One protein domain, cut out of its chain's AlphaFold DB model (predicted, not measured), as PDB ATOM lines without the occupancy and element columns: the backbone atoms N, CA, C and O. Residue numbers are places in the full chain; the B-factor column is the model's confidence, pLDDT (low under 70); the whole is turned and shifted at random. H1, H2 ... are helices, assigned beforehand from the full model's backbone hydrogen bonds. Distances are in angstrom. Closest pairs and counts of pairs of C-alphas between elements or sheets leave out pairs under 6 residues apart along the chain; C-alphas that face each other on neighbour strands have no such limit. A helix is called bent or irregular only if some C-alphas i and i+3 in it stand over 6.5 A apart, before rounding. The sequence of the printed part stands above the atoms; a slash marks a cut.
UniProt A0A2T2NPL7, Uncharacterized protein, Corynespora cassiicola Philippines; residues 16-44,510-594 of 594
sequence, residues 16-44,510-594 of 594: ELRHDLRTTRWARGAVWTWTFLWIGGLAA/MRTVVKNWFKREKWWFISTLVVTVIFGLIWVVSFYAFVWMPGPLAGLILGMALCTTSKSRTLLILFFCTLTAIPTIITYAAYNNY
ATOM      1  N   GLU A  16       9.677 -20.153 -18.451       80.50
ATOM      2  CA  GLU A  16       9.638 -21.584 -18.133       80.50
ATOM      3  C   GLU A  16       9.324 -21.818 -16.652       80.50
ATOM      4  O   GLU A  16       8.421 -22.586 -16.337       80.50
ATOM      5  N   LEU A  17       9.972 -21.092 -15.734       76.50
ATOM      6  CA  LEU A  17       9.692 -21.178 -14.301       76.50
ATOM      7  C   LEU A  17       8.243 -20.785 -13.995       76.50
ATOM      8  O   LEU A  17       7.562 -21.472 -13.247       76.50
ATOM      9  N   ARG A  18       7.728 -19.705 -14.593       78.44
ATOM     10  CA  ARG A  18       6.332 -19.281 -14.400       78.44
ATOM     11  C   ARG A  18       5.337 -20.278 -14.992       78.44
ATOM     12  O   ARG A  18       4.242 -20.432 -14.450       78.44
ATOM     13  N   HIS A  19       5.694 -20.925 -16.099       77.81
ATOM     14  CA  HIS A  19       4.899 -21.991 -16.696       77.81
ATOM     15  C   HIS A  19       4.876 -23.227 -15.793       77.81
ATOM     16  O   HIS A  19       3.792 -23.707 -15.461       77.81
ATOM     17  N   ASP A  20       6.036 -23.678 -15.323       72.81
ATOM     18  CA  ASP A  20       6.177 -24.800 -14.396       72.81
ATOM     19  C   ASP A  20       5.434 -24.506 -13.087       72.81
ATOM     20  O   ASP A  20       4.582 -25.287 -12.673       72.81
ATOM     21  N   LEU A  21       5.607 -23.327 -12.486       70.38
ATOM     22  CA  LEU A  21       4.874 -22.913 -11.284       70.38
ATOM     23  C   LEU A  21       3.353 -22.841 -11.501       70.38
ATOM     24  O   LEU A  21       2.604 -23.004 -10.550       70.38
ATOM     25  N   ARG A  22       2.847 -22.605 -12.713       70.88
ATOM     26  CA  ARG A  22       1.391 -22.595 -12.970       70.88
ATOM     27  C   ARG A  22       0.821 -23.972 -13.275       70.88
ATOM     28  O   ARG A  22      -0.324 -24.242 -12.924       70.88
ATOM     29  N   THR A  23       1.585 -24.822 -13.950       66.81
ATOM     30  CA  THR A  23       1.152 -26.167 -14.356       66.81
ATOM     31  C   THR A  23       1.407 -27.212 -13.276       66.81
ATOM     32  O   THR A  23       0.776 -28.276 -13.271       66.81
ATOM     33  N   THR A  24       2.285 -26.908 -12.321       58.88
ATOM     34  CA  THR A  24       2.559 -27.793 -11.199       58.88
ATOM     35  C   THR A  24       1.328 -27.901 -10.316       58.88
ATOM     36  O   THR A  24       0.790 -26.919  -9.807       58.88
ATOM     37  N   ARG A  25       0.886 -29.139 -10.079       64.12
ATOM     38  CA  ARG A  25      -0.098 -29.437  -9.035       64.12
ATOM     39  C   ARG A  25       0.584 -29.217  -7.687       64.12
ATOM     40  O   ARG A  25       1.114 -30.169  -7.119       64.12
ATOM     41  N   TRP A  26       0.585 -27.975  -7.204       59.12
ATOM     42  CA  TRP A  26       1.251 -27.534  -5.973       59.12
ATOM     43  C   TRP A  26       0.990 -28.446  -4.784       59.12
ATOM     44  O   TRP A  26       1.920 -28.756  -4.059       59.12
ATOM     45  N   ALA A  27      -0.228 -28.972  -4.641       55.97
ATOM     46  CA  ALA A  27      -0.550 -29.932  -3.588       55.97
ATOM     47  C   ALA A  27       0.308 -31.212  -3.652       55.97
ATOM     48  O   ALA A  27       0.717 -31.734  -2.625       55.97
ATOM     49  N   ARG A  28       0.634 -31.714  -4.850       57.53
ATOM     50  CA  ARG A  28       1.535 -32.868  -5.011       57.53
ATOM     51  C   ARG A  28       2.992 -32.462  -4.828       57.53
ATOM     52  O   ARG A  28       3.703 -33.151  -4.111       57.53
ATOM     53  N   GLY A  29       3.422 -31.361  -5.446       57.50
ATOM     54  CA  GLY A  29       4.793 -30.853  -5.312       57.50
ATOM     55  C   GLY A  29       5.160 -30.554  -3.855       57.50
ATOM     56  O   GLY A  29       6.185 -31.022  -3.378       57.50
ATOM     57  N   ALA A  30       4.270 -29.887  -3.122       63.25
ATOM     58  CA  ALA A  30       4.432 -29.569  -1.707       63.25
ATOM     59  C   ALA A  30       4.518 -30.824  -0.831       63.25
ATOM     60  O   ALA A  30       5.398 -30.891   0.018       63.25
ATOM     61  N   VAL A  31       3.675 -31.838  -1.066       65.69
ATOM     62  CA  VAL A  31       3.745 -33.124  -0.343       65.69
ATOM     63  C   VAL A  31       5.083 -33.823  -0.585       65.69
ATOM     64  O   VAL A  31       5.689 -34.341   0.352       65.69
ATOM     65  N   TRP A  32       5.577 -33.806  -1.824       65.94
ATOM     66  CA  TRP A  32       6.883 -34.362  -2.167       65.94
ATOM     67  C   TRP A  32       8.019 -33.626  -1.464       65.94
ATOM     68  O   TRP A  32       8.856 -34.262  -0.826       65.94
ATOM     69  N   THR A  33       8.024 -32.297  -1.523       66.81
ATOM     70  CA  THR A  33       9.025 -31.478  -0.834       66.81
ATOM     71  C   THR A  33       8.974 -31.696   0.674       66.81
ATOM     72  O   THR A  33      10.016 -31.930   1.273       66.81
ATOM     73  N   TRP A  34       7.788 -31.700   1.284       73.62
ATOM     74  CA  TRP A  34       7.618 -31.983   2.711       73.62
ATOM     75  C   TRP A  34       8.132 -33.368   3.089       73.62
ATOM     76  O   TRP A  34       8.814 -33.502   4.096       73.62
ATOM     77  N   THR A  35       7.878 -34.386   2.267       73.50
ATOM     78  CA  THR A  35       8.381 -35.747   2.514       73.50
ATOM     79  C   THR A  35       9.910 -35.795   2.469       73.50
ATOM     80  O   THR A  35      10.532 -36.408   3.334       73.50
ATOM     81  N   PHE A  36      10.535 -35.126   1.494       74.00
ATOM     82  CA  PHE A  36      11.997 -35.050   1.411       74.00
ATOM     83  C   PHE A  36      12.605 -34.247   2.560       74.00
ATOM     84  O   PHE A  36      13.606 -34.681   3.123       74.00
ATOM     85  N   LEU A  37      11.997 -33.119   2.932       76.88
ATOM     86  CA  LEU A  37      12.425 -32.317   4.078       76.88
ATOM     87  C   LEU A  37      12.282 -33.092   5.388       76.88
ATOM     88  O   LEU A  37      13.174 -33.029   6.221       76.88
ATOM     89  N   TRP A  38      11.212 -33.867   5.547       85.00
ATOM     90  CA  TRP A  38      10.993 -34.714   6.714       85.00
ATOM     91  C   TRP A  38      12.047 -35.821   6.834       85.00
ATOM     92  O   TRP A  38      12.717 -35.930   7.856       85.00
ATOM     93  N   ILE A  39      12.249 -36.614   5.775       82.25
ATOM     94  CA  ILE A  39      13.243 -37.701   5.771       82.25
ATOM     95  C   ILE A  39      14.666 -37.137   5.909       82.25
ATOM     96  O   ILE A  39      15.474 -37.682   6.660       82.25
ATOM     97  N   GLY A  40      14.968 -36.043   5.205       75.88
ATOM     98  CA  GLY A  40      16.249 -35.348   5.301       75.88
ATOM     99  C   GLY A  40      16.483 -34.755   6.689       75.88
ATOM    100  O   GLY A  40      17.575 -34.895   7.225       75.88
ATOM    101  N   GLY A  41      15.451 -34.168   7.298       78.19
ATOM    102  CA  GLY A  41      15.484 -33.629   8.655       78.19
ATOM    103  C   GLY A  41      15.718 -34.707   9.709       78.19
ATOM    104  O   GLY A  41      16.547 -34.513  10.588       78.19
ATOM    105  N   LEU A  42      15.078 -35.875   9.584       85.38
ATOM    106  CA  LEU A  42      15.340 -37.020  10.463       85.38
ATOM    107  C   LEU A  42      16.775 -37.539  10.314       85.38
ATOM    108  O   LEU A  42      17.444 -37.773  11.317       85.38
ATOM    109  N   ALA A  43      17.276 -37.678   9.084       80.88
ATOM    110  CA  ALA A  43      18.658 -38.099   8.847       80.88
ATOM    111  C   ALA A  43      19.673 -37.085   9.405       80.88
ATOM    112  O   ALA A  43      20.645 -37.475  10.050       80.88
ATOM    113  N   ALA A  44      19.424 -35.789   9.197       79.69
ATOM    114  CA  ALA A  44      20.236 -34.714   9.753       79.69
ATOM    115  C   ALA A  44      20.171 -34.687  11.286       79.69
ATOM    116  O   ALA A  44      21.205 -34.522  11.918       79.69
ATOM    117  N   MET A 510      10.218 -51.700 -11.086       52.56
ATOM    118  CA  MET A 510      10.640 -50.514 -10.307       52.56
ATOM    119  C   MET A 510      12.105 -50.135 -10.559       52.56
ATOM    120  O   MET A 510      12.429 -48.968 -10.759       52.56
ATOM    121  N   ARG A 511      12.982 -51.143 -10.652       58.66
ATOM    122  CA  ARG A 511      14.406 -50.961 -10.959       58.66
ATOM    123  C   ARG A 511      14.638 -50.240 -12.291       58.66
ATOM    124  O   ARG A 511      15.570 -49.459 -12.379       58.66
ATOM    125  N   THR A 512      13.809 -50.470 -13.305       62.91
ATOM    126  CA  THR A 512      13.925 -49.838 -14.627       62.91
ATOM    127  C   THR A 512      13.453 -48.387 -14.599       62.91
ATOM    128  O   THR A 512      14.129 -47.526 -15.150       62.91
ATOM    129  N   VAL A 513      12.349 -48.090 -13.906       59.28
ATOM    130  CA  VAL A 513      11.841 -46.713 -13.758       59.28
ATOM    131  C   VAL A 513      12.813 -45.863 -12.944       59.28
ATOM    132  O   VAL A 513      13.205 -44.789 -13.394       59.28
ATOM    133  N   VAL A 514      13.276 -46.380 -11.801       57.22
ATOM    134  CA  VAL A 514      14.283 -45.713 -10.965       57.22
ATOM    135  C   VAL A 514      15.595 -45.557 -11.730       57.22
ATOM    136  O   VAL A 514      16.162 -44.477 -11.722       57.22
ATOM    137  N   LYS A 515      16.059 -46.578 -12.467       66.56
ATOM    138  CA  LYS A 515      17.286 -46.484 -13.281       66.56
ATOM    139  C   LYS A 515      17.165 -45.451 -14.402       66.56
ATOM    140  O   LYS A 515      18.135 -44.751 -14.669       66.56
ATOM    141  N   ASN A 516      16.008 -45.341 -15.051       69.25
ATOM    142  CA  ASN A 516      15.782 -44.357 -16.112       69.25
ATOM    143  C   ASN A 516      15.681 -42.936 -15.552       69.25
ATOM    144  O   ASN A 516      16.260 -42.015 -16.122       69.25
ATOM    145  N   TRP A 517      15.016 -42.767 -14.409       62.53
ATOM    146  CA  TRP A 517      14.972 -41.495 -13.698       62.53
ATOM    147  C   TRP A 517      16.358 -41.084 -13.188       62.53
ATOM    148  O   TRP A 517      16.814 -39.987 -13.481       62.53
ATOM    149  N   PHE A 518      17.091 -41.999 -12.553       64.56
ATOM    150  CA  PHE A 518      18.452 -41.756 -12.078       64.56
ATOM    151  C   PHE A 518      19.407 -41.436 -13.231       64.56
ATOM    152  O   PHE A 518      20.219 -40.530 -13.120       64.56
ATOM    153  N   LYS A 519      19.288 -42.106 -14.386       72.31
ATOM    154  CA  LYS A 519      20.062 -41.754 -15.590       72.31
ATOM    155  C   LYS A 519      19.748 -40.349 -16.107       72.31
ATOM    156  O   LYS A 519      20.668 -39.683 -16.578       72.31
ATOM    157  N   ARG A 520      18.481 -39.927 -16.041       71.38
ATOM    158  CA  ARG A 520      18.033 -38.590 -16.454       71.38
ATOM    159  C   ARG A 520      18.524 -37.508 -15.490       71.38
ATOM    160  O   ARG A 520      18.954 -36.456 -15.940       71.38
ATOM    161  N   GLU A 521      18.514 -37.797 -14.193       72.38
ATOM    162  CA  GLU A 521      18.781 -36.823 -13.127       72.38
ATOM    163  C   GLU A 521      20.186 -36.942 -12.500       72.38
ATOM    164  O   GLU A 521      20.512 -36.212 -11.568       72.38
ATOM    165  N   LYS A 522      21.059 -37.825 -13.013       75.69
ATOM    166  CA  LYS A 522      22.380 -38.139 -12.424       75.69
ATOM    167  C   LYS A 522      23.241 -36.911 -12.116       75.69
ATOM    168  O   LYS A 522      23.908 -36.879 -11.090       75.69
ATOM    169  N   TRP A 523      23.215 -35.899 -12.982       77.81
ATOM    170  CA  TRP A 523      24.015 -34.684 -12.814       77.81
ATOM    171  C   TRP A 523      23.498 -33.796 -11.679       77.81
ATOM    172  O   TRP A 523      24.294 -33.182 -10.973       77.81
ATOM    173  N   TRP A 524      22.185 -33.790 -11.443       75.25
ATOM    174  CA  TRP A 524      21.574 -33.081 -10.319       75.25
ATOM    175  C   TRP A 524      21.799 -33.810  -8.996       75.25
ATOM    176  O   TRP A 524      22.054 -33.160  -7.986       75.25
ATOM    177  N   PHE A 525      21.822 -35.145  -9.002       69.25
ATOM    178  CA  PHE A 525      22.230 -35.933  -7.835       69.25
ATOM    179  C   PHE A 525      23.688 -35.710  -7.450       69.25
ATOM    180  O   PHE A 525      23.973 -35.476  -6.280       69.25
ATOM    181  N   ILE A 526      24.600 -35.736  -8.427       77.75
ATOM    182  CA  ILE A 526      26.018 -35.428  -8.198       77.75
ATOM    183  C   ILE A 526      26.159 -33.997  -7.674       77.75
ATOM    184  O   ILE A 526      26.854 -33.785  -6.689       77.75
ATOM    185  N   SER A 527      25.444 -33.035  -8.265       74.75
ATOM    186  CA  SER A 527      25.457 -31.644  -7.796       74.75
ATOM    187  C   SER A 527      24.947 -31.527  -6.359       74.75
ATOM    188  O   SER A 527      25.594 -30.888  -5.543       74.75
ATOM    189  N   THR A 528      23.842 -32.197  -6.019       70.81
ATOM    190  CA  THR A 528      23.281 -32.203  -4.657       70.81
ATOM    191  C   THR A 528      24.242 -32.848  -3.662       70.81
ATOM    192  O   THR A 528      24.444 -32.307  -2.580       70.81
ATOM    193  N   LEU A 529      24.879 -33.965  -4.024       73.00
ATOM    194  CA  LEU A 529      25.869 -34.643  -3.187       73.00
ATOM    195  C   LEU A 529      27.093 -33.751  -2.940       73.00
ATOM    196  O   LEU A 529      27.483 -33.567  -1.795       73.00
ATOM    197  N   VAL A 530      27.664 -33.166  -3.996       78.00
ATOM    198  CA  VAL A 530      28.828 -32.269  -3.906       78.00
ATOM    199  C   VAL A 530      28.501 -31.048  -3.054       78.00
ATOM    200  O   VAL A 530      29.256 -30.715  -2.151       78.00
ATOM    201  N   VAL A 531      27.342 -30.431  -3.287       74.19
ATOM    202  CA  VAL A 531      26.817 -29.321  -2.485       74.19
ATOM    203  C   VAL A 531      26.681 -29.724  -1.017       74.19
ATOM    204  O   VAL A 531      27.163 -29.010  -0.149       74.19
ATOM    205  N   THR A 532      26.096 -30.888  -0.730       69.94
ATOM    206  CA  THR A 532      25.906 -31.375   0.646       69.94
ATOM    207  C   THR A 532      27.240 -31.660   1.338       69.94
ATOM    208  O   THR A 532      27.394 -31.325   2.504       69.94
ATOM    209  N   VAL A 533      28.222 -32.229   0.633       71.69
ATOM    210  CA  VAL A 533      29.562 -32.508   1.181       71.69
ATOM    211  C   VAL A 533      30.337 -31.215   1.425       71.69
ATOM    212  O   VAL A 533      30.876 -31.032   2.511       71.69
ATOM    213  N   ILE A 534      30.364 -30.296   0.456       73.19
ATOM    214  CA  ILE A 534      31.020 -28.990   0.609       73.19
ATOM    215  C   ILE A 534      30.391 -28.229   1.778       73.19
ATOM    216  O   ILE A 534      31.112 -27.697   2.617       73.19
ATOM    217  N   PHE A 535      29.062 -28.223   1.881       67.62
ATOM    218  CA  PHE A 535      28.377 -27.566   2.989       67.62
ATOM    219  C   PHE A 535      28.580 -28.281   4.326       67.62
ATOM    220  O   PHE A 535      28.825 -27.611   5.323       67.62
ATOM    221  N   GLY A 536      28.612 -29.614   4.355       63.72
ATOM    222  CA  GLY A 536      28.985 -30.375   5.550       63.72
ATOM    223  C   GLY A 536      30.405 -30.068   6.037       63.72
ATOM    224  O   GLY A 536      30.632 -29.986   7.239       63.72
ATOM    225  N   LEU A 537      31.352 -29.823   5.126       66.88
ATOM    226  CA  LEU A 537      32.719 -29.414   5.473       66.88
ATOM    227  C   LEU A 537      32.792 -27.954   5.941       66.88
ATOM    228  O   LEU A 537      33.485 -27.657   6.907       66.88
ATOM    229  N   ILE A 538      32.059 -27.039   5.297       66.56
ATOM    230  CA  ILE A 538      31.994 -25.623   5.702       66.56
ATOM    231  C   ILE A 538      31.354 -25.476   7.092       66.56
ATOM    232  O   ILE A 538      31.741 -24.583   7.844       66.56
ATOM    233  N   TRP A 539      30.420 -26.361   7.454       62.28
ATOM    234  CA  TRP A 539      29.783 -26.376   8.775       62.28
ATOM    235  C   TRP A 539      30.805 -26.548   9.904       62.28
ATOM    236  O   TRP A 539      30.701 -25.869  10.919       62.28
ATOM    237  N   VAL A 540      31.841 -27.366   9.687       55.94
ATOM    238  CA  VAL A 540      32.931 -27.568  10.659       55.94
ATOM    239  C   VAL A 540      33.743 -26.283  10.881       55.94
ATOM    240  O   VAL A 540      34.370 -26.119  11.921       55.94
ATOM    241  N   VAL A 541      33.731 -25.353   9.920       58.00
ATOM    242  CA  VAL A 541      34.605 -24.171   9.913       58.00
ATOM    243  C   VAL A 541      33.874 -22.882  10.312       58.00
ATOM    244  O   VAL A 541      34.516 -21.957  10.803       58.00
ATOM    245  N   SER A 542      32.551 -22.768  10.113       62.03
ATOM    246  CA  SER A 542      31.826 -21.510  10.371       62.03
ATOM    247  C   SER A 542      30.359 -21.690  10.771       62.03
ATOM    248  O   SER A 542      29.528 -22.142   9.981       62.03
ATOM    249  N   PHE A 543      30.014 -21.199  11.967       60.12
ATOM    250  CA  PHE A 543      28.642 -21.133  12.483       60.12
ATOM    251  C   PHE A 543      27.712 -20.281  11.601       60.12
ATOM    252  O   PHE A 543      26.562 -20.643  11.388       60.12
ATOM    253  N   TYR A 544      28.198 -19.195  10.990       61.12
ATOM    254  CA  TYR A 544      27.378 -18.332  10.121       61.12
ATOM    255  C   TYR A 544      26.907 -19.033   8.846       61.12
ATOM    256  O   TYR A 544      25.859 -18.701   8.289       61.12
ATOM    257  N   ALA A 545      27.652 -20.043   8.399       59.94
ATOM    258  CA  ALA A 545      27.263 -20.828   7.246       59.94
ATOM    259  C   ALA A 545      26.001 -21.673   7.526       59.94
ATOM    260  O   ALA A 545      25.255 -21.960   6.591       59.94
ATOM    261  N   PHE A 546      25.685 -21.967   8.796       62.25
ATOM    262  CA  PHE A 546      24.456 -22.653   9.213       62.25
ATOM    263  C   PHE A 546      23.177 -21.907   8.805       62.25
ATOM    264  O   PHE A 546      22.202 -22.537   8.407       62.25
ATOM    265  N   VAL A 547      23.175 -20.570   8.855       64.50
ATOM    266  CA  VAL A 547      21.988 -19.754   8.529       64.50
ATOM    267  C   VAL A 547      21.759 -19.679   7.017       64.50
ATOM    268  O   VAL A 547      20.619 -19.653   6.550       64.50
ATOM    269  N   TRP A 548      22.840 -19.703   6.232       67.44
ATOM    270  CA  TRP A 548      22.761 -19.611   4.776       67.44
ATOM    271  C   TRP A 548      22.456 -20.953   4.095       67.44
ATOM    272  O   TRP A 548      21.680 -20.998   3.134       67.44
ATOM    273  N   MET A 549      23.040 -22.042   4.608       67.56
ATOM    274  CA  MET A 549      23.018 -23.397   4.033       67.56
ATOM    275  C   MET A 549      21.638 -23.972   3.674       67.56
ATOM    276  O   MET A 549      21.541 -24.641   2.639       67.56
ATOM    277  N   PRO A 550      20.561 -23.737   4.448       69.38
ATOM    278  CA  PRO A 550      19.245 -24.264   4.111       69.38
ATOM    279  C   PRO A 550      18.720 -23.757   2.763       69.38
ATOM    280  O   PRO A 550      17.973 -24.470   2.100       69.38
ATOM    281  N   GLY A 551      19.128 -22.562   2.322       73.69
ATOM    282  CA  GLY A 551      18.648 -21.935   1.087       73.69
ATOM    283  C   GLY A 551      19.052 -22.691  -0.179       73.69
ATOM    284  O   GLY A 551      18.176 -23.216  -0.866       73.69
ATOM    285  N   PRO A 552      20.353 -22.814  -0.498       75.12
ATOM    286  CA  PRO A 552      20.815 -23.538  -1.682       75.12
ATOM    287  C   PRO A 552      20.294 -24.983  -1.749       75.12
ATOM    288  O   PRO A 552      19.892 -25.452  -2.816       75.12
ATOM    289  N   LEU A 553      20.250 -25.678  -0.605       71.94
ATOM    290  CA  LEU A 553      19.723 -27.040  -0.500       71.94
ATOM    291  C   LEU A 553      18.211 -27.092  -0.752       71.94
ATOM    292  O   LEU A 553      17.755 -27.917  -1.546       71.94
ATOM    293  N   ALA A 554      17.433 -26.186  -0.154       70.75
ATOM    294  CA  ALA A 554      16.000 -26.076  -0.416       70.75
ATOM    295  C   ALA A 554      15.724 -25.743  -1.889       70.75
ATOM    296  O   ALA A 554      14.867 -26.375  -2.503       70.75
ATOM    297  N   GLY A 555      16.487 -24.821  -2.481       76.31
ATOM    298  CA  GLY A 555      16.396 -24.456  -3.893       76.31
ATOM    299  C   GLY A 555      16.699 -25.623  -4.836       76.31
ATOM    300  O   GLY A 555      15.998 -25.802  -5.831       76.31
ATOM    301  N   LEU A 556      17.683 -26.465  -4.506       74.62
ATOM    302  CA  LEU A 556      18.005 -27.682  -5.262       74.62
ATOM    303  C   LEU A 556      16.900 -28.738  -5.156       74.62
ATOM    304  O   LEU A 556      16.477 -29.289  -6.174       74.62
ATOM    305  N   ILE A 557      16.400 -28.997  -3.946       71.12
ATOM    306  CA  ILE A 557      15.332 -29.977  -3.702       71.12
ATOM    307  C   ILE A 557      14.034 -29.534  -4.385       71.12
ATOM    308  O   ILE A 557      13.407 -30.314  -5.102       71.12
ATOM    309  N   LEU A 558      13.647 -28.268  -4.216       69.88
ATOM    310  CA  LEU A 558      12.472 -27.686  -4.861       69.88
ATOM    311  C   LEU A 558      12.640 -27.607  -6.379       69.88
ATOM    312  O   LEU A 558      11.683 -27.860  -7.107       69.88
ATOM    313  N   GLY A 559      13.848 -27.329  -6.871       73.50
ATOM    314  CA  GLY A 559      14.147 -27.306  -8.300       73.50
ATOM    315  C   GLY A 559      13.945 -28.684  -8.921       73.50
ATOM    316  O   GLY A 559      13.294 -28.813  -9.954       73.50
ATOM    317  N   MET A 560      14.415 -29.740  -8.255       70.12
ATOM    318  CA  MET A 560      14.181 -31.117  -8.696       70.12
ATOM    319  C   MET A 560      12.706 -31.536  -8.604       70.12
ATOM    320  O   MET A 560      12.257 -32.342  -9.418       70.12
ATOM    321  N   ALA A 561      11.952 -31.000  -7.639       65.25
ATOM    322  CA  ALA A 561      10.547 -31.344  -7.430       65.25
ATOM    323  C   ALA A 561       9.577 -30.606  -8.372       65.25
ATOM    324  O   ALA A 561       8.567 -31.182  -8.775       65.25
ATOM    325  N   LEU A 562       9.861 -29.340  -8.700       68.25
ATOM    326  CA  LEU A 562       8.920 -28.434  -9.370       68.25
ATOM    327  C   LEU A 562       9.312 -28.095 -10.813       68.25
ATOM    328  O   LEU A 562       8.435 -27.809 -11.619       68.25
ATOM    329  N   CYS A 563      10.604 -28.109 -11.149       71.00
ATOM    330  CA  CYS A 563      11.089 -27.559 -12.416       71.00
ATOM    331  C   CYS A 563      11.444 -28.656 -13.431       71.00
ATOM    332  O   CYS A 563      12.142 -29.637 -13.131       71.00
ATOM    333  N   THR A 564      10.997 -28.470 -14.670       70.12
ATOM    334  CA  THR A 564      11.157 -29.441 -15.761       70.12
ATOM    335  C   THR A 564      12.411 -29.196 -16.600       70.12
ATOM    336  O   THR A 564      12.955 -30.148 -17.171       70.12
ATOM    337  N   THR A 565      12.909 -27.957 -16.629       80.06
ATOM    338  CA  THR A 565      14.074 -27.531 -17.420       80.06
ATOM    339  C   THR A 565      15.275 -27.167 -16.546       80.06
ATOM    340  O   THR A 565      15.151 -26.858 -15.364       80.06
ATOM    341  N   SER A 566      16.485 -27.192 -17.114       76.00
ATOM    342  CA  SER A 566      17.695 -26.779 -16.388       76.00
ATOM    343  C   SER A 566      17.708 -25.281 -16.065       76.00
ATOM    344  O   SER A 566      18.190 -24.904 -15.003       76.00
ATOM    345  N   LYS A 567      17.143 -24.433 -16.936       80.94
ATOM    346  CA  LYS A 567      17.082 -22.974 -16.743       80.94
ATOM    347  C   LYS A 567      16.186 -22.590 -15.558       80.94
ATOM    348  O   LYS A 567      16.608 -21.815 -14.702       80.94
ATOM    349  N   SER A 568      14.986 -23.169 -15.476       79.62
ATOM    350  CA  SER A 568      14.042 -22.939 -14.370       79.62
ATOM    351  C   SER A 568      14.592 -23.434 -13.026       79.62
ATOM    352  O   SER A 568      14.502 -22.718 -12.028       79.62
ATOM    353  N   ARG A 569      15.268 -24.594 -13.010       79.62
ATOM    354  CA  ARG A 569      15.970 -25.125 -11.824       79.62
ATOM    355  C   ARG A 569      17.037 -24.165 -11.301       79.62
ATOM    356  O   ARG A 569      17.050 -23.864 -10.112       79.62
ATOM    357  N   THR A 570      17.904 -23.656 -12.178       81.69
ATOM    358  CA  THR A 570      18.969 -22.717 -11.791       81.69
ATOM    359  C   THR A 570      18.405 -21.416 -11.221       81.69
ATOM    360  O   THR A 570      18.924 -20.912 -10.229       81.69
ATOM    361  N   LEU A 571      17.315 -20.895 -11.791       83.06
ATOM    362  CA  LEU A 571      16.655 -19.694 -11.274       83.06
ATOM    363  C   LEU A 571      16.051 -19.902  -9.887       83.06
ATOM    364  O   LEU A 571      16.167 -19.021  -9.037       83.06
ATOM    365  N   LEU A 572      15.446 -21.064  -9.643       80.19
ATOM    366  CA  LEU A 572      14.883 -21.383  -8.337       80.19
ATOM    367  C   LEU A 572      15.977 -21.526  -7.268       80.19
ATOM    368  O   LEU A 572      15.820 -21.027  -6.158       80.19
ATOM    369  N   ILE A 573      17.110 -22.141  -7.613       82.69
ATOM    370  CA  ILE A 573      18.273 -22.236  -6.717       82.69
ATOM    371  C   ILE A 573      18.798 -20.842  -6.381       82.69
ATOM    372  O   ILE A 573      18.951 -20.523  -5.206       82.69
ATOM    373  N   LEU A 574      19.013 -19.990  -7.389       84.06
ATOM    374  CA  LEU A 574      19.482 -18.617  -7.181       84.06
ATOM    375  C   LEU A 574      18.532 -17.812  -6.291       84.06
ATOM    376  O   LEU A 574      19.000 -17.083  -5.422       84.06
ATOM    377  N   PHE A 575      17.220 -17.984  -6.457       85.38
ATOM    378  CA  PHE A 575      16.217 -17.336  -5.614       85.38
ATOM    379  C   PHE A 575      16.326 -17.755  -4.139       85.38
ATOM    380  O   PHE A 575      16.324 -16.903  -3.255       85.38
ATOM    381  N   PHE A 576      16.456 -19.051  -3.849       80.31
ATOM    382  CA  PHE A 576      16.604 -19.503  -2.463       80.31
ATOM    383  C   PHE A 576      17.981 -19.167  -1.872       80.31
ATOM    384  O   PHE A 576      18.067 -18.884  -0.680       80.31
ATOM    385  N   CYS A 577      19.038 -19.125  -2.690       82.12
ATOM    386  CA  CYS A 577      20.358 -18.651  -2.272       82.12
ATOM    387  C   CYS A 577      20.333 -17.179  -1.841       82.12
ATOM    388  O   CYS A 577      20.968 -16.831  -0.846       82.12
ATOM    389  N   THR A 578      19.629 -16.307  -2.573       82.06
ATOM    390  CA  THR A 578      19.527 -14.882  -2.218       82.06
ATOM    391  C   THR A 578      18.614 -14.664  -1.017       82.06
ATOM    392  O   THR A 578      18.950 -13.866  -0.142       82.06
ATOM    393  N   LEU A 579      17.511 -15.416  -0.931       81.81
ATOM    394  CA  LEU A 579      16.567 -15.346   0.184       81.81
ATOM    395  C   LEU A 579      17.239 -15.629   1.533       81.81
ATOM    396  O   LEU A 579      16.938 -14.947   2.506       81.81
ATOM    397  N   THR A 580      18.157 -16.598   1.600       77.44
ATOM    398  CA  THR A 580      18.888 -16.906   2.840       77.44
ATOM    399  C   THR A 580      20.169 -16.092   3.008       77.44
ATOM    400  O   THR A 580      20.626 -15.906   4.138       77.44
ATOM    401  N   ALA A 581      20.758 -15.561   1.929       79.12
ATOM    402  CA  ALA A 581      21.955 -14.715   2.013       79.12
ATOM    403  C   ALA A 581      21.671 -13.396   2.731       79.12
ATOM    404  O   ALA A 581      22.461 -12.981   3.574       79.12
ATOM    405  N   ILE A 582      20.536 -12.759   2.432       80.31
ATOM    406  CA  ILE A 582      20.193 -11.437   2.972       80.31
ATOM    407  C   ILE A 582      20.085 -11.460   4.510       80.31
ATOM    408  O   ILE A 582      20.792 -10.677   5.143       80.31
ATOM    409  N   PRO A 583      19.307 -12.365   5.144       75.00
ATOM    410  CA  PRO A 583      19.281 -12.488   6.600       75.00
ATOM    411  C   PRO A 583      20.658 -12.790   7.182       75.00
ATOM    412  O   PRO A 583      21.038 -12.170   8.161       75.00
ATOM    413  N   THR A 584      21.436 -13.679   6.556       73.19
ATOM    414  CA  THR A 584      22.771 -14.044   7.056       73.19
ATOM    415  C   THR A 584      23.714 -12.837   7.081       73.19
ATOM    416  O   THR A 584      24.419 -12.631   8.065       73.19
ATOM    417  N   ILE A 585      23.693 -12.006   6.032       79.38
ATOM    418  CA  ILE A 585      24.477 -10.763   5.957       79.38
ATOM    419  C   ILE A 585      24.003  -9.761   7.012       79.38
ATOM    420  O   ILE A 585      24.836  -9.125   7.650       79.38
ATOM    421  N   ILE A 586      22.689  -9.636   7.229       77.75
ATOM    422  CA  ILE A 586      22.126  -8.751   8.259       77.75
ATOM    423  C   ILE A 586      22.544  -9.216   9.655       77.75
ATOM    424  O   ILE A 586      23.010  -8.398  10.437       77.75
ATOM    425  N   THR A 587      22.436 -10.510   9.964       70.75
ATOM    426  CA  THR A 587      22.848 -11.064  11.261       70.75
ATOM    427  C   THR A 587      24.347 -10.885  11.482       70.75
ATOM    428  O   THR A 587      24.759 -10.486  12.565       70.75
ATOM    429  N   TYR A 588      25.163 -11.107  10.448       71.56
ATOM    430  CA  TYR A 588      26.609 -10.884  10.501       71.56
ATOM    431  C   TYR A 588      26.968  -9.401  10.706       71.56
ATOM    432  O   TYR A 588      27.835  -9.073  11.511       71.56
ATOM    433  N   ALA A 589      26.282  -8.488  10.013       75.12
ATOM    434  CA  ALA A 589      26.488  -7.050  10.153       75.12
ATOM    435  C   ALA A 589      25.980  -6.509  11.498       75.12
ATOM    436  O   ALA A 589      26.600  -5.615  12.062       75.12
ATOM    437  N   ALA A 590      24.870  -7.039  12.016       70.06
ATOM    438  CA  ALA A 590      24.375  -6.707  13.346       70.06
ATOM    439  C   ALA A 590      25.376  -7.168  14.408       70.06
ATOM    440  O   ALA A 590      25.747  -6.373  15.258       70.06
ATOM    441  N   TYR A 591      25.872  -8.403  14.303       62.22
ATOM    442  CA  TYR A 591      26.834  -8.963  15.245       62.22
ATOM    443  C   TYR A 591      28.161  -8.198  15.286       62.22
ATOM    444  O   TYR A 591      28.676  -7.968  16.362       62.22
ATOM    445  N   ASN A 592      28.701  -7.756  14.145       64.38
ATOM    446  CA  ASN A 592      29.956  -6.986  14.121       64.38
ATOM    447  C   ASN A 592      29.821  -5.526  14.598       64.38
ATOM    448  O   ASN A 592      30.834  -4.835  14.705       64.38
ATOM    449  N   ASN A 593      28.596  -5.029  14.790       57.94
ATOM    450  CA  ASN A 593      28.332  -3.678  15.293       57.94
ATOM    451  C   ASN A 593      28.022  -3.649  16.802       57.94
ATOM    452  O   ASN A 593      27.867  -2.556  17.349       57.94
ATOM    453  N   TYR A 594      27.924  -4.815  17.446       43.16
ATOM    454  CA  TYR A 594      27.924  -4.984  18.901       43.16
ATOM    455  C   TYR A 594      29.288  -5.517  19.332       43.16
ATOM    456  O   TYR A 594      29.717  -5.128  20.438       43.16
TER     457      TYR A 594
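Overview. This is residues 16 to 44 and 510 to 594 of the 594 residues of an uncharacterized protein of Corynespora cassiicola Philippines (UniProt A0A2T2NPL7). Three long helical pieces, H3b, H5 and H6, run nearly side by side with their centres in a triangle; H5 packs on both of the others, and H2 crosses H5 on its other side. H1 packs across the beginning of H6, while H3a, residues 510 to 520, sticks out as an arm at one end of the long axis, and residues 589 to 594 stick out at the other. The printed part has 114 residues with six named helices, H1 to H6 in order along the chain, and no named strand; the class is all helix. It is only just compact, close to loose, with a radius of gyration of the C-alphas of 16.0 A, and elongated, spanning 56 by 30 by 24 A.

Arrangement. H1, residues 16 to 23, touches H6, residues 566 to 591, about perpendicular at 81 degrees; the closest C-alphas, of Leu 17 and Ser 568, are 4.7 A apart. H2, residues 26 to 44, meets H1 only through their link. With residues 29 to 36 alone H2 touches H5, residues 550 to 562, at a steep tilt of 42 degrees, opposite ways; the closest C-alphas, of Gly 29 and Ala 561, are 6.2 A apart. H3, residues 510 to 541, was assigned as one helix by its hydrogen bonds but is bent, C-alphas 520 and 523 being 8.0 A apart; its arms H3a, residues 510 to 520, and H3b, residues 523 to 541, stand about perpendicular at 76 degrees. H3a touches no helix. H3b touches H5 at a shallow tilt of 13 degrees, opposite ways, closest at the C-alphas of Thr 528 and Leu 556, 7.0 A; H3b and H6 are apart. H4, residues 545 to 548, touches H6, closest at the C-alphas of Trp 548 and Thr 580, 5.1 A. H5 and H6 form a helical hairpin at a shallow tilt of 20 degrees, closest at the C-alphas of Gly 555 and Ile 573, 4.1 A. Every O i to N i+4 pair is within hydrogen-bond range in H1, H2, H3a and H5, against 13 of 15 in H3b and 21 of 22 in H6; H4 is too short for such a pair.

Along the chain. H1 begins at C-alpha 16 (9.638, -21.584, -18.133). H2 is 25.7 A long, H3a 15.3 A, H3b 27.2 A and H5 17.5 A. H6 is 37.4 A long and ends at C-alpha 591 (26.834, -8.963, 15.245).

Size, cuts and confidence. The C-alphas of Thr 512 and Tyr 594, the two farthest apart, are 57.7 A apart. Residues 45 to 509 are not printed, and C-alphas 44 and 510 are 27.3 A apart across this cut. The links printed whole are tight. Mean pLDDT of the printed part is 71.0; 45 residues are under 70, among them 23 to 33, 510 to 518 and 535 to 550.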